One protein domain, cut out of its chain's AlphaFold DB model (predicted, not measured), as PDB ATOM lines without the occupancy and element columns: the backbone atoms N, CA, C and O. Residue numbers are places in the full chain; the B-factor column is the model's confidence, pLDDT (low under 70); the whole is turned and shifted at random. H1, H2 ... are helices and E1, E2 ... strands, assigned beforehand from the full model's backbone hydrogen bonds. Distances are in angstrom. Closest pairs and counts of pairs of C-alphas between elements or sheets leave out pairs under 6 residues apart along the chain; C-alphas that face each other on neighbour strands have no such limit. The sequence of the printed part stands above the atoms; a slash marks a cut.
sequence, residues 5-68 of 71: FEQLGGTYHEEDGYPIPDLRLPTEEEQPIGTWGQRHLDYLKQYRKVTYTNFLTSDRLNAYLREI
ATOM      1  N   PHE A   5     -42.024 -49.005 -10.774       91.75
ATOM      2  CA  PHE A   5     -41.244 -48.341  -9.732       91.75
ATOM      3  C   PHE A   5     -40.475 -49.339  -8.850       91.75
ATOM      4  O   PHE A   5     -39.274 -49.177  -8.655       91.75
ATOM      5  N   GLU A   6     -41.118 -50.427  -8.409       92.94
ATOM      6  CA  GLU A   6     -40.444 -51.500  -7.653       92.94
ATOM      7  C   GLU A   6     -39.397 -52.242  -8.484       92.94
ATOM      8  O   GLU A   6     -38.379 -52.684  -7.953       92.94
ATOM      9  N   GLN A   7     -39.636 -52.410  -9.788       94.75
ATOM     10  CA  GLN A   7     -38.652 -53.013 -10.693       94.75
ATOM     11  C   GLN A   7     -37.401 -52.139 -10.843       94.75
ATOM     12  O   GLN A   7     -36.309 -52.674 -11.013       94.75
ATOM     13  N   LEU A   8     -37.550 -50.817 -10.729       92.75
ATOM     14  CA  LEU A   8     -36.457 -49.841 -10.733       92.75
ATOM     15  C   LEU A   8     -35.819 -49.632  -9.346       92.75
ATOM     16  O   LEU A   8     -34.961 -48.766  -9.198       92.75
ATOM     17  N   GLY A   9     -36.205 -50.422  -8.336       90.56
ATOM     18  CA  GLY A   9     -35.638 -50.359  -6.984       90.56
ATOM     19  C   GLY A   9     -36.312 -49.357  -6.041       90.56
ATOM     20  O   GLY A   9     -35.818 -49.152  -4.934       90.56
ATOM     21  N   GLY A  10     -37.429 -48.751  -6.449       92.44
ATOM     22  CA  GLY A  10     -38.255 -47.917  -5.580       92.44
ATOM     23  C   GLY A  10     -38.977 -48.732  -4.502       92.44
ATOM     24  O   GLY A  10     -39.318 -49.899  -4.711       92.44
ATOM     25  N   THR A  11     -39.224 -48.115  -3.348       94.88
ATOM     26  CA  THR A  11     -39.961 -48.714  -2.225       94.88
ATOM     27  C   THR A  11     -41.225 -47.921  -1.926       94.88
ATOM     28  O   THR A  11     -41.338 -46.762  -2.313       94.88
ATOM     29  N   TYR A  12     -42.198 -48.557  -1.283       95.19
ATOM     30  CA  TYR A  12     -43.418 -47.900  -0.827       95.19
ATOM     31  C   TYR A  12     -43.523 -48.029   0.690       95.19
ATOM     32  O   TYR A  12     -43.187 -49.085   1.239       95.19
ATOM     33  N   HIS A  13     -44.064 -47.003   1.339       94.44
ATOM     34  CA  HIS A  13     -44.611 -47.096   2.689       94.44
ATOM     35  C   HIS A  13     -46.134 -46.974   2.640       94.44
ATOM     36  O   HIS A  13     -46.705 -46.574   1.629       94.44
ATOM     37  N   GLU A  14     -46.799 -47.384   3.711       96.69
ATOM     38  CA  GLU A  14     -48.256 -47.389   3.790       96.69
ATOM     39  C   GLU A  14     -48.726 -46.171   4.590       96.69
ATOM     40  O   GLU A  14     -48.228 -45.925   5.689       96.69
ATOM     41  N   GLU A  15     -49.648 -45.403   4.018       96.25
ATOM     42  CA  GLU A  15     -50.286 -44.247   4.648       96.25
ATOM     43  C   GLU A  15     -51.795 -44.319   4.365       96.25
ATOM     44  O   GLU A  15     -52.217 -44.353   3.209       96.25
ATOM     45  N   ASP A  16     -52.611 -44.410   5.420       94.94
ATOM     46  CA  ASP A  16     -54.082 -44.447   5.356       94.94
ATOM     47  C   ASP A  16     -54.697 -45.458   4.357       94.94
ATOM     48  O   ASP A  16     -55.708 -45.177   3.709       94.94
ATOM     49  N   GLY A  17     -54.135 -46.659   4.214       94.38
ATOM     50  CA  GLY A  17     -54.620 -47.670   3.263       94.38
ATOM     51  C   GLY A  17     -53.922 -47.636   1.903       94.38
ATOM     52  O   GLY A  17     -54.221 -48.474   1.046       94.38
ATOM     53  N   TYR A  18     -53.026 -46.671   1.668       94.19
ATOM     54  CA  TYR A  18     -52.421 -46.415   0.365       94.19
ATOM     55  C   TYR A  18     -50.903 -46.626   0.372       94.19
ATOM     56  O   TYR A  18     -50.208 -46.120   1.251       94.19
ATOM     57  N   PRO A  19     -50.349 -47.327  -0.637       93.38
ATOM     58  CA  PRO A  19     -48.909 -47.401  -0.825       93.38
ATOM     59  C   PRO A  19     -48.395 -46.088  -1.435       93.38
ATOM     60  O   PRO A  19     -48.631 -45.799  -2.612       93.38
ATOM     61  N   ILE A  20     -47.660 -45.311  -0.648       95.31
ATOM     62  CA  ILE A  20     -47.022 -44.055  -1.050       95.31
ATOM     63  C   ILE A  20     -45.566 -44.330  -1.449       95.31
ATOM     64  O   ILE A  20     -44.843 -45.001  -0.708       95.31
ATOM     65  N   PRO A  21     -45.108 -43.876  -2.631       94.69
ATOM     66  CA  PRO A  21     -43.745 -44.125  -3.081       94.69
ATOM     67  C   PRO A  21     -42.728 -43.345  -2.239       94.69
ATOM     68  O   PRO A  21     -42.845 -42.134  -2.052       94.69
ATOM     69  N   ASP A  22     -41.675 -44.030  -1.802       93.31
ATOM     70  CA  ASP A  22     -40.532 -43.431  -1.121       93.31
ATOM     71  C   ASP A  22     -39.653 -42.678  -2.125       93.31
ATOM     72  O   ASP A  22     -38.745 -43.234  -2.750       93.31
ATOM     73  N   LEU A  23     -39.912 -41.383  -2.286       90.38
ATOM     74  CA  LEU A  23     -39.102 -40.513  -3.130       90.38
ATOM     75  C   LEU A  23     -37.849 -40.077  -2.369       90.38
ATOM     76  O   LEU A  23     -37.892 -39.194  -1.513       90.38
ATOM     77  N   ARG A  24     -36.712 -40.698  -2.688       83.69
ATOM     78  CA  ARG A  24     -35.398 -40.277  -2.193       83.69
ATOM     79  C   ARG A  24     -34.646 -39.587  -3.316       83.69
ATOM     80  O   ARG A  24     -34.465 -40.166  -4.385       83.69
ATOM     81  N   LEU A  25     -34.206 -38.359  -3.066       79.38
ATOM     82  CA  LEU A  25     -33.233 -37.721  -3.940       79.38
ATOM     83  C   LEU A  25     -31.905 -38.484  -3.817       79.38
ATOM     84  O   LEU A  25     -31.571 -38.930  -2.713       79.38
ATOM     85  N   PRO A  26     -31.156 -38.669  -4.916       77.00
ATOM     86  CA  PRO A  26     -29.786 -39.135  -4.803       77.00
ATOM     87  C   PRO A  26     -29.029 -38.183  -3.876       77.00
ATOM     88  O   PRO A  26     -29.219 -36.969  -3.934       77.00
ATOM     89  N   THR A  27     -28.189 -38.738  -3.005       73.94
ATOM     90  CA  THR A  27     -27.271 -37.931  -2.205       73.94
ATOM     91  C   THR A  27     -26.279 -37.287  -3.169       73.94
ATOM     92  O   THR A  27     -25.300 -37.920  -3.560       73.94
ATOM     93  N   GLU A  28     -26.547 -36.059  -3.608       70.44
ATOM     94  CA  GLU A  28     -25.509 -35.257  -4.243       70.44
ATOM     95  C   GLU A  28     -24.430 -34.991  -3.199       70.44
ATOM     96  O   GLU A  28     -24.723 -34.591  -2.070       70.44
ATOM     97  N   GLU A  29     -23.168 -35.214  -3.560       69.94
ATOM     98  CA  GLU A  29     -22.081 -34.668  -2.761       69.94
ATOM     99  C   GLU A  29     -22.227 -33.143  -2.764       69.94
ATOM    100  O   GLU A  29     -22.058 -32.496  -3.803       69.94
ATOM    101  N   GLU A  30     -22.552 -32.567  -1.604       69.69
ATOM    102  CA  GLU A  30     -22.550 -31.122  -1.384       69.69
ATOM    103  C   GLU A  30     -21.110 -30.606  -1.489       69.69
ATOM    104  O   GLU A  30     -20.402 -30.394  -0.504       69.69
ATOM    105  N   GLN A  31     -20.633 -30.439  -2.719       78.69
ATOM    106  CA  GLN A  31     -19.336 -29.840  -2.979       78.69
ATOM    107  C   GLN A  31     -19.454 -28.320  -2.836       78.69
ATOM    108  O   GLN A  31     -20.288 -27.710  -3.517       78.69
ATOM    109  N   PRO A  32     -18.626 -27.689  -1.986       83.38
ATOM    110  CA  PRO A  32     -18.748 -26.270  -1.707       83.38
ATOM    111  C   PRO A  32     -18.458 -25.435  -2.957       83.38
ATOM    112  O   PRO A  32     -17.498 -25.677  -3.690       83.38
ATOM    113  N   ILE A  33     -19.281 -24.411  -3.178       89.81
ATOM    114  CA  ILE A  33     -19.060 -23.407  -4.220       89.81
ATOM    115  C   ILE A  33     -18.036 -22.396  -3.689       89.81
ATOM    116  O   ILE A  33     -18.188 -21.859  -2.593       89.81
ATOM    117  N   GLY A  34     -16.984 -22.123  -4.464       90.88
ATOM    118  CA  GLY A  34     -15.984 -21.117  -4.099       90.88
ATOM    119  C   GLY A  34     -16.552 -19.690  -4.078       90.88
ATOM    120  O   GLY A  34     -17.586 -19.400  -4.679       90.88
ATOM    121  N   THR A  35     -15.841 -18.754  -3.441       93.75
ATOM    122  CA  THR A  35     -16.270 -17.348  -3.281       93.75
ATOM    123  C   THR A  35     -16.682 -16.673  -4.596       93.75
ATOM    124  O   THR A  35     -17.642 -15.901  -4.626       93.75
ATOM    125  N   TRP A  36     -15.982 -16.959  -5.697       93.69
ATOM    126  CA  TRP A  36     -16.302 -16.402  -7.016       93.69
ATOM    127  C   TRP A  36     -17.557 -17.011  -7.634       93.69
ATOM    128  O   TRP A  36     -18.387 -16.266  -8.154       93.69
ATOM    129  N   GLY A  37     -17.750 -18.324  -7.498       94.94
ATOM    130  CA  GLY A  37     -19.006 -18.978  -7.860       94.94
ATOM    131  C   GLY A  37     -20.184 -18.402  -7.070       94.94
ATOM    132  O   GLY A  37     -21.220 -18.087  -7.650       94.94
ATOM    133  N   GLN A  38     -20.006 -18.136  -5.774       94.56
ATOM    134  CA  GLN A  38     -21.050 -17.530  -4.945       94.56
ATOM    135  C   GLN A  38     -21.408 -16.107  -5.407       94.56
ATOM    136  O   GLN A  38     -22.582 -15.778  -5.563       94.56
ATOM    137  N   ARG A  39     -20.406 -15.272  -5.714       95.44
ATOM    138  CA  ARG A  39     -20.636 -13.932  -6.284       95.44
ATOM    139  C   ARG A  39     -21.321 -13.991  -7.645       95.44
ATOM    140  O   ARG A  39     -22.198 -13.179  -7.936       95.44
ATOM    141  N   HIS A  40     -20.926 -14.942  -8.488       95.94
ATOM    142  CA  HIS A  40     -21.540 -15.115  -9.796       95.94
ATOM    143  C   HIS A  40     -22.993 -15.591  -9.676       95.94
ATOM    144  O   HIS A  40     -23.854 -15.130 -10.423       95.94
ATOM    145  N   LEU A  41     -23.303 -16.442  -8.695       96.38
ATOM    146  CA  LEU A  41     -24.675 -16.822  -8.365       96.38
ATOM    147  C   LEU A  41     -25.530 -15.602  -7.995       96.38
ATOM    148  O   LEU A  41     -26.637 -15.458  -8.520       96.38
ATOM    149  N   ASP A  42     -25.020 -14.705  -7.149       97.44
ATOM    150  CA  ASP A  42     -25.730 -13.471  -6.786       97.44
ATOM    151  C   ASP A  42     -25.957 -12.574  -8.011       97.44
ATOM    152  O   ASP A  42     -27.070 -12.088  -8.239       97.44
ATOM    153  N   TYR A  43     -24.940 -12.438  -8.870       97.56
ATOM    154  CA  TYR A  43     -25.060 -11.729 -10.145       97.56
ATOM    155  C   TYR A  43     -26.148 -12.335 -11.046       97.56
ATOM    156  O   TYR A  43     -26.982 -11.604 -11.590       97.56
ATOM    157  N   LEU A  44     -26.182 -13.663 -11.190       97.62
ATOM    158  CA  LEU A  44     -27.176 -14.353 -12.010       97.62
ATOM    159  C   LEU A  44     -28.598 -14.125 -11.484       97.62
ATOM    160  O   LEU A  44     -29.497 -13.802 -12.263       97.62
ATOM    161  N   LYS A  45     -28.797 -14.222 -10.165       97.19
ATOM    162  CA  LYS A  45     -30.095 -13.969  -9.522       97.19
ATOM    163  C   LYS A  45     -30.564 -12.528  -9.710       97.19
ATOM    164  O   LYS A  45     -31.741 -12.295  -9.995       97.19
ATOM    165  N   GLN A  46     -29.660 -11.563  -9.561       98.19
ATOM    166  CA  GLN A  46     -30.009 -10.146  -9.605       98.19
ATOM    167  C   GLN A  46     -30.209  -9.634 -11.036       98.19
ATOM    168  O   GLN A  46     -31.171  -8.911 -11.297       98.19
ATOM    169  N   TYR A  47     -29.344 -10.034 -11.973       98.25
ATOM    170  CA  TYR A  47     -29.254  -9.407 -13.296       98.25
ATOM    171  C   TYR A  47     -29.539 -10.352 -14.471       98.25
ATOM    172  O   TYR A  47     -29.848  -9.876 -15.564       98.25
ATOM    173  N   ARG A  48     -29.464 -11.680 -14.292       97.56
ATOM    174  CA  ARG A  48     -29.613 -12.678 -15.375       97.56
ATOM    175  C   ARG A  48     -30.624 -13.777 -15.028       97.56
ATOM    176  O   ARG A  48     -30.358 -14.961 -15.213       97.56
ATOM    177  N   LYS A  49     -31.817 -13.383 -14.572       97.38
ATOM    178  CA  LYS A  49     -32.871 -14.298 -14.087       97.38
ATOM    179  C   LYS A  49     -33.219 -15.439 -15.051       97.38
ATOM    180  O   LYS A  49     -33.406 -16.562 -14.599       97.38
ATOM    181  N   VAL A  50     -33.278 -15.177 -16.360       98.12
ATOM    182  CA  VAL A  50     -33.545 -16.217 -17.373       98.12
ATOM    183  C   VAL A  50     -32.417 -17.249 -17.398       98.12
ATOM    184  O   VAL A  50     -32.672 -18.443 -17.306       98.12
ATOM    185  N   THR A  51     -31.164 -16.796 -17.446       97.75
ATOM    186  CA  THR A  51     -29.983 -17.668 -17.408       97.75
ATOM    187  C   THR A  51     -29.924 -18.478 -16.114       97.75
ATOM    188  O   THR A  51     -29.729 -19.689 -16.167       97.75
ATOM    189  N   TYR A  52     -30.155 -17.832 -14.967       97.81
ATOM    190  CA  TYR A  52     -30.254 -18.498 -13.666       97.81
ATOM    191  C   TYR A  52     -31.308 -19.611 -13.679       97.81
ATOM    192  O   TYR A  52     -31.011 -20.747 -13.318       97.81
ATOM    193  N   THR A  53     -32.520 -19.291 -14.139       97.94
ATOM    194  CA  THR A  53     -33.644 -20.235 -14.173       97.94
ATOM    195  C   THR A  53     -33.339 -21.409 -15.094       97.94
ATOM    196  O   THR A  53     -33.537 -22.553 -14.700       97.94
ATOM    197  N   ASN A  54     -32.775 -21.152 -16.277       98.06
ATOM    198  CA  ASN A  54     -32.384 -22.209 -17.206       98.06
ATOM    199  C   ASN A  54     -31.377 -23.169 -16.562       98.06
ATOM    200  O   ASN A  54     -31.609 -24.376 -16.564       98.06
ATOM    201  N   PHE A  55     -30.307 -22.648 -15.946       96.31
ATOM    202  CA  PHE A  55     -29.321 -23.483 -15.259       96.31
ATOM    203  C   PHE A  55     -29.932 -24.295 -14.117       96.31
ATOM    204  O   PHE A  55     -29.631 -25.483 -14.011       96.31
ATOM    205  N   LEU A  56     -30.807 -23.679 -13.318       94.44
ATOM    206  CA  LEU A  56     -31.502 -24.334 -12.212       94.44
ATOM    207  C   LEU A  56     -32.403 -25.475 -12.707       94.44
ATOM    208  O   LEU A  56     -32.298 -26.589 -12.216       94.44
ATOM    209  N   THR A  57     -33.235 -25.231 -13.722       96.38
ATOM    210  CA  THR A  57     -34.146 -26.254 -14.276       96.38
ATOM    211  C   THR A  57     -33.430 -27.361 -15.044       96.38
ATOM    212  O   THR A  57     -33.956 -28.461 -15.166       96.38
ATOM    213  N   SER A  58     -32.236 -27.074 -15.568       94.88
ATOM    214  CA  SER A  58     -31.393 -28.066 -16.238       94.88
ATOM    215  C   SER A  58     -30.513 -28.872 -15.284       94.88
ATOM    216  O   SER A  58     -29.778 -29.730 -15.762       94.88
ATOM    217  N   ASP A  59     -30.544 -28.557 -13.985       90.62
ATOM    218  CA  ASP A  59     -29.701 -29.163 -12.949       90.62
ATOM    219  C   ASP A  59     -28.184 -29.011 -13.202       90.62
ATOM    220  O   ASP A  59     -27.354 -29.853 -12.877       90.62
ATOM    221  N   ARG A  60     -27.791 -27.904 -13.847       93.50
ATOM    222  CA  ARG A  60     -26.388 -27.615 -14.217       93.50
ATOM    223  C   ARG A  60     -25.776 -26.475 -13.425       93.50
ATOM    224  O   ARG A  60     -24.582 -26.213 -13.560       93.50
ATOM    225  N   LEU A  61     -26.579 -25.779 -12.621       94.31
ATOM    226  CA  LEU A  61     -26.143 -24.587 -11.902       94.31
ATOM    227  C   LEU A  61     -24.948 -24.885 -10.992       94.31
ATOM    228  O   LEU A  61     -23.935 -24.199 -11.081       94.31
ATOM    229  N   ASN A  62     -25.039 -25.925 -10.163       91.38
ATOM    230  CA  ASN A  62     -23.980 -26.262  -9.213       91.38
ATOM    231  C   ASN A  62     -22.672 -26.641  -9.922       91.38
ATOM    232  O   ASN A  62     -21.608 -26.172  -9.526       91.38
ATOM    233  N   ALA A  63     -22.744 -27.426 -11.003       92.12
ATOM    234  CA  ALA A  63     -21.574 -27.773 -11.808       92.12
ATOM    235  C   ALA A  63     -20.914 -26.528 -12.420       92.12
ATOM    236  O   ALA A  63     -19.717 -26.320 -12.249       92.12
ATOM    237  N   TYR A  64     -21.712 -25.655 -13.040       93.12
ATOM    238  CA  TYR A  64     -21.233 -24.410 -13.635       93.12
ATOM    239  C   TYR A  64     -20.546 -23.494 -12.613       93.12
ATOM    240  O   TYR A  64     -19.453 -22.997 -12.862       93.12
ATOM    241  N   LEU A  65     -21.156 -23.284 -11.442       94.50
ATOM    242  CA  LEU A  65     -20.603 -22.395 -10.416       94.50
ATOM    243  C   LEU A  65     -19.290 -22.916  -9.818       94.50
ATOM    244  O   LEU A  65     -18.446 -22.107  -9.432       94.50
ATOM    245  N   ARG A  66     -19.098 -24.241  -9.753       91.75
ATOM    246  CA  ARG A  66     -17.844 -24.861  -9.287       91.75
ATOM    247  C   ARG A  66     -16.678 -24.646 -10.252       91.75
ATOM    248  O   ARG A  66     -15.538 -24.572  -9.806       91.75
ATOM    249  N   GLU A  67     -16.951 -24.502 -11.546       91.94
ATOM    250  CA  GLU A  67     -15.927 -24.233 -12.565       91.94
ATOM    251  C   GLU A  67     -15.460 -22.765 -12.582       91.94
ATOM    252  O   GLU A  67     -14.457 -22.434 -13.217       91.94
ATOM    253  N   ILE A  68     -16.143 -21.864 -11.865       91.31
ATOM    254  CA  ILE A  68     -15.764 -20.448 -11.785       91.31
ATOM    255  C   ILE A  68     -14.643 -20.275 -10.756       91.31
ATOM    256  O   ILE A  68     -14.880 -20.079  -9.563       91.31
TER     257      ILE A  68
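Overview. This is residues 5 to 68 of the 71 residues of an uncharacterized protein of Lachnospiraceae bacterium (UniProt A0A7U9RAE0). Look for a long, dumbbell-like shape: a small two-stranded hairpin, E1 and E2, at one end, a head of three helices, H1, H2 and H3, at the other, and between them the drawn-out link of residues 22 to 34. In the head the centres of the helices make a triangle, with H1 meeting both H2 and H3. The printed part has 64 residues, with two named strands and three named helices in the order E1, E2, H1, H2, H3; the sheet, in the order E1 - E2, is antiparallel, and the class is mixed, helices and strands. The whole is extended, with a radius of gyration of the C-alphas of 17.7 A, and spans 49 by 23 by 19 A, a rod in outline.

Along the chain. Begin at Phe 5 and go on to C-alpha 12 at (-43.418, -47.900, -0.827), where strand E1 starts; it covers residues 12 to 15 and is 9.5 A long from first to last C-alpha. Strand E2 follows at residues 18 to 21, 9.6 A long. Find C-alpha 35 at (-16.270, -17.348, -3.281); from there helix H1, residues 35 to 47, runs 18.2 A. Helix H2 takes residues 49 to 57, over 12.0 A. Helix H3, residues 61 to 66, is 8.7 A long and ends at C-alpha 66 at (-17.844, -24.861, -9.287).

Arrangement. Start with the hairpin of E1 and E2, antiparallel at 139 degrees between their directions: N 13 and O 20 are 3.0 A apart and N 20 and O 13 2.8 A, both within hydrogen-bond range. In the head, H1 touches H2 with residues 41 to 45 alone, the closest C-alphas being those of Leu 44 and Tyr 52, 5.4 A apart. These two run opposite ways at a steep tilt of 61 degrees. H1 touches H3 with residues 37 to 41 alone, closest at the C-alphas of Gly 37 and Leu 65, 4.6 A apart. They run opposite ways at a tilt of 37 degrees, only just steep. H2 and H3 are close but not clearly touching, and about perpendicular at 83 degrees; their closest C-alphas, those of Phe 55 and Leu 61, are 4.8 A apart. E1 is apart from H1, H2 and H3, and E2 is apart from H2 and H3. In H1, H2 and H3 every O i to N i+4 pair is within hydrogen-bond range.

Size, cuts and confidence. The two C-alphas farthest apart are those of Gly 17 and Trp 36, at 50.5 A. The printed part has no cut. The link from E2 to H1, 13 residues, is long; those from E1 to E2, H1 to H2 and H2 to H3 are tight. The mean pLDDT of the printed part is 92.1; look at residues 29 to 30, on the long link, for the two values under 70.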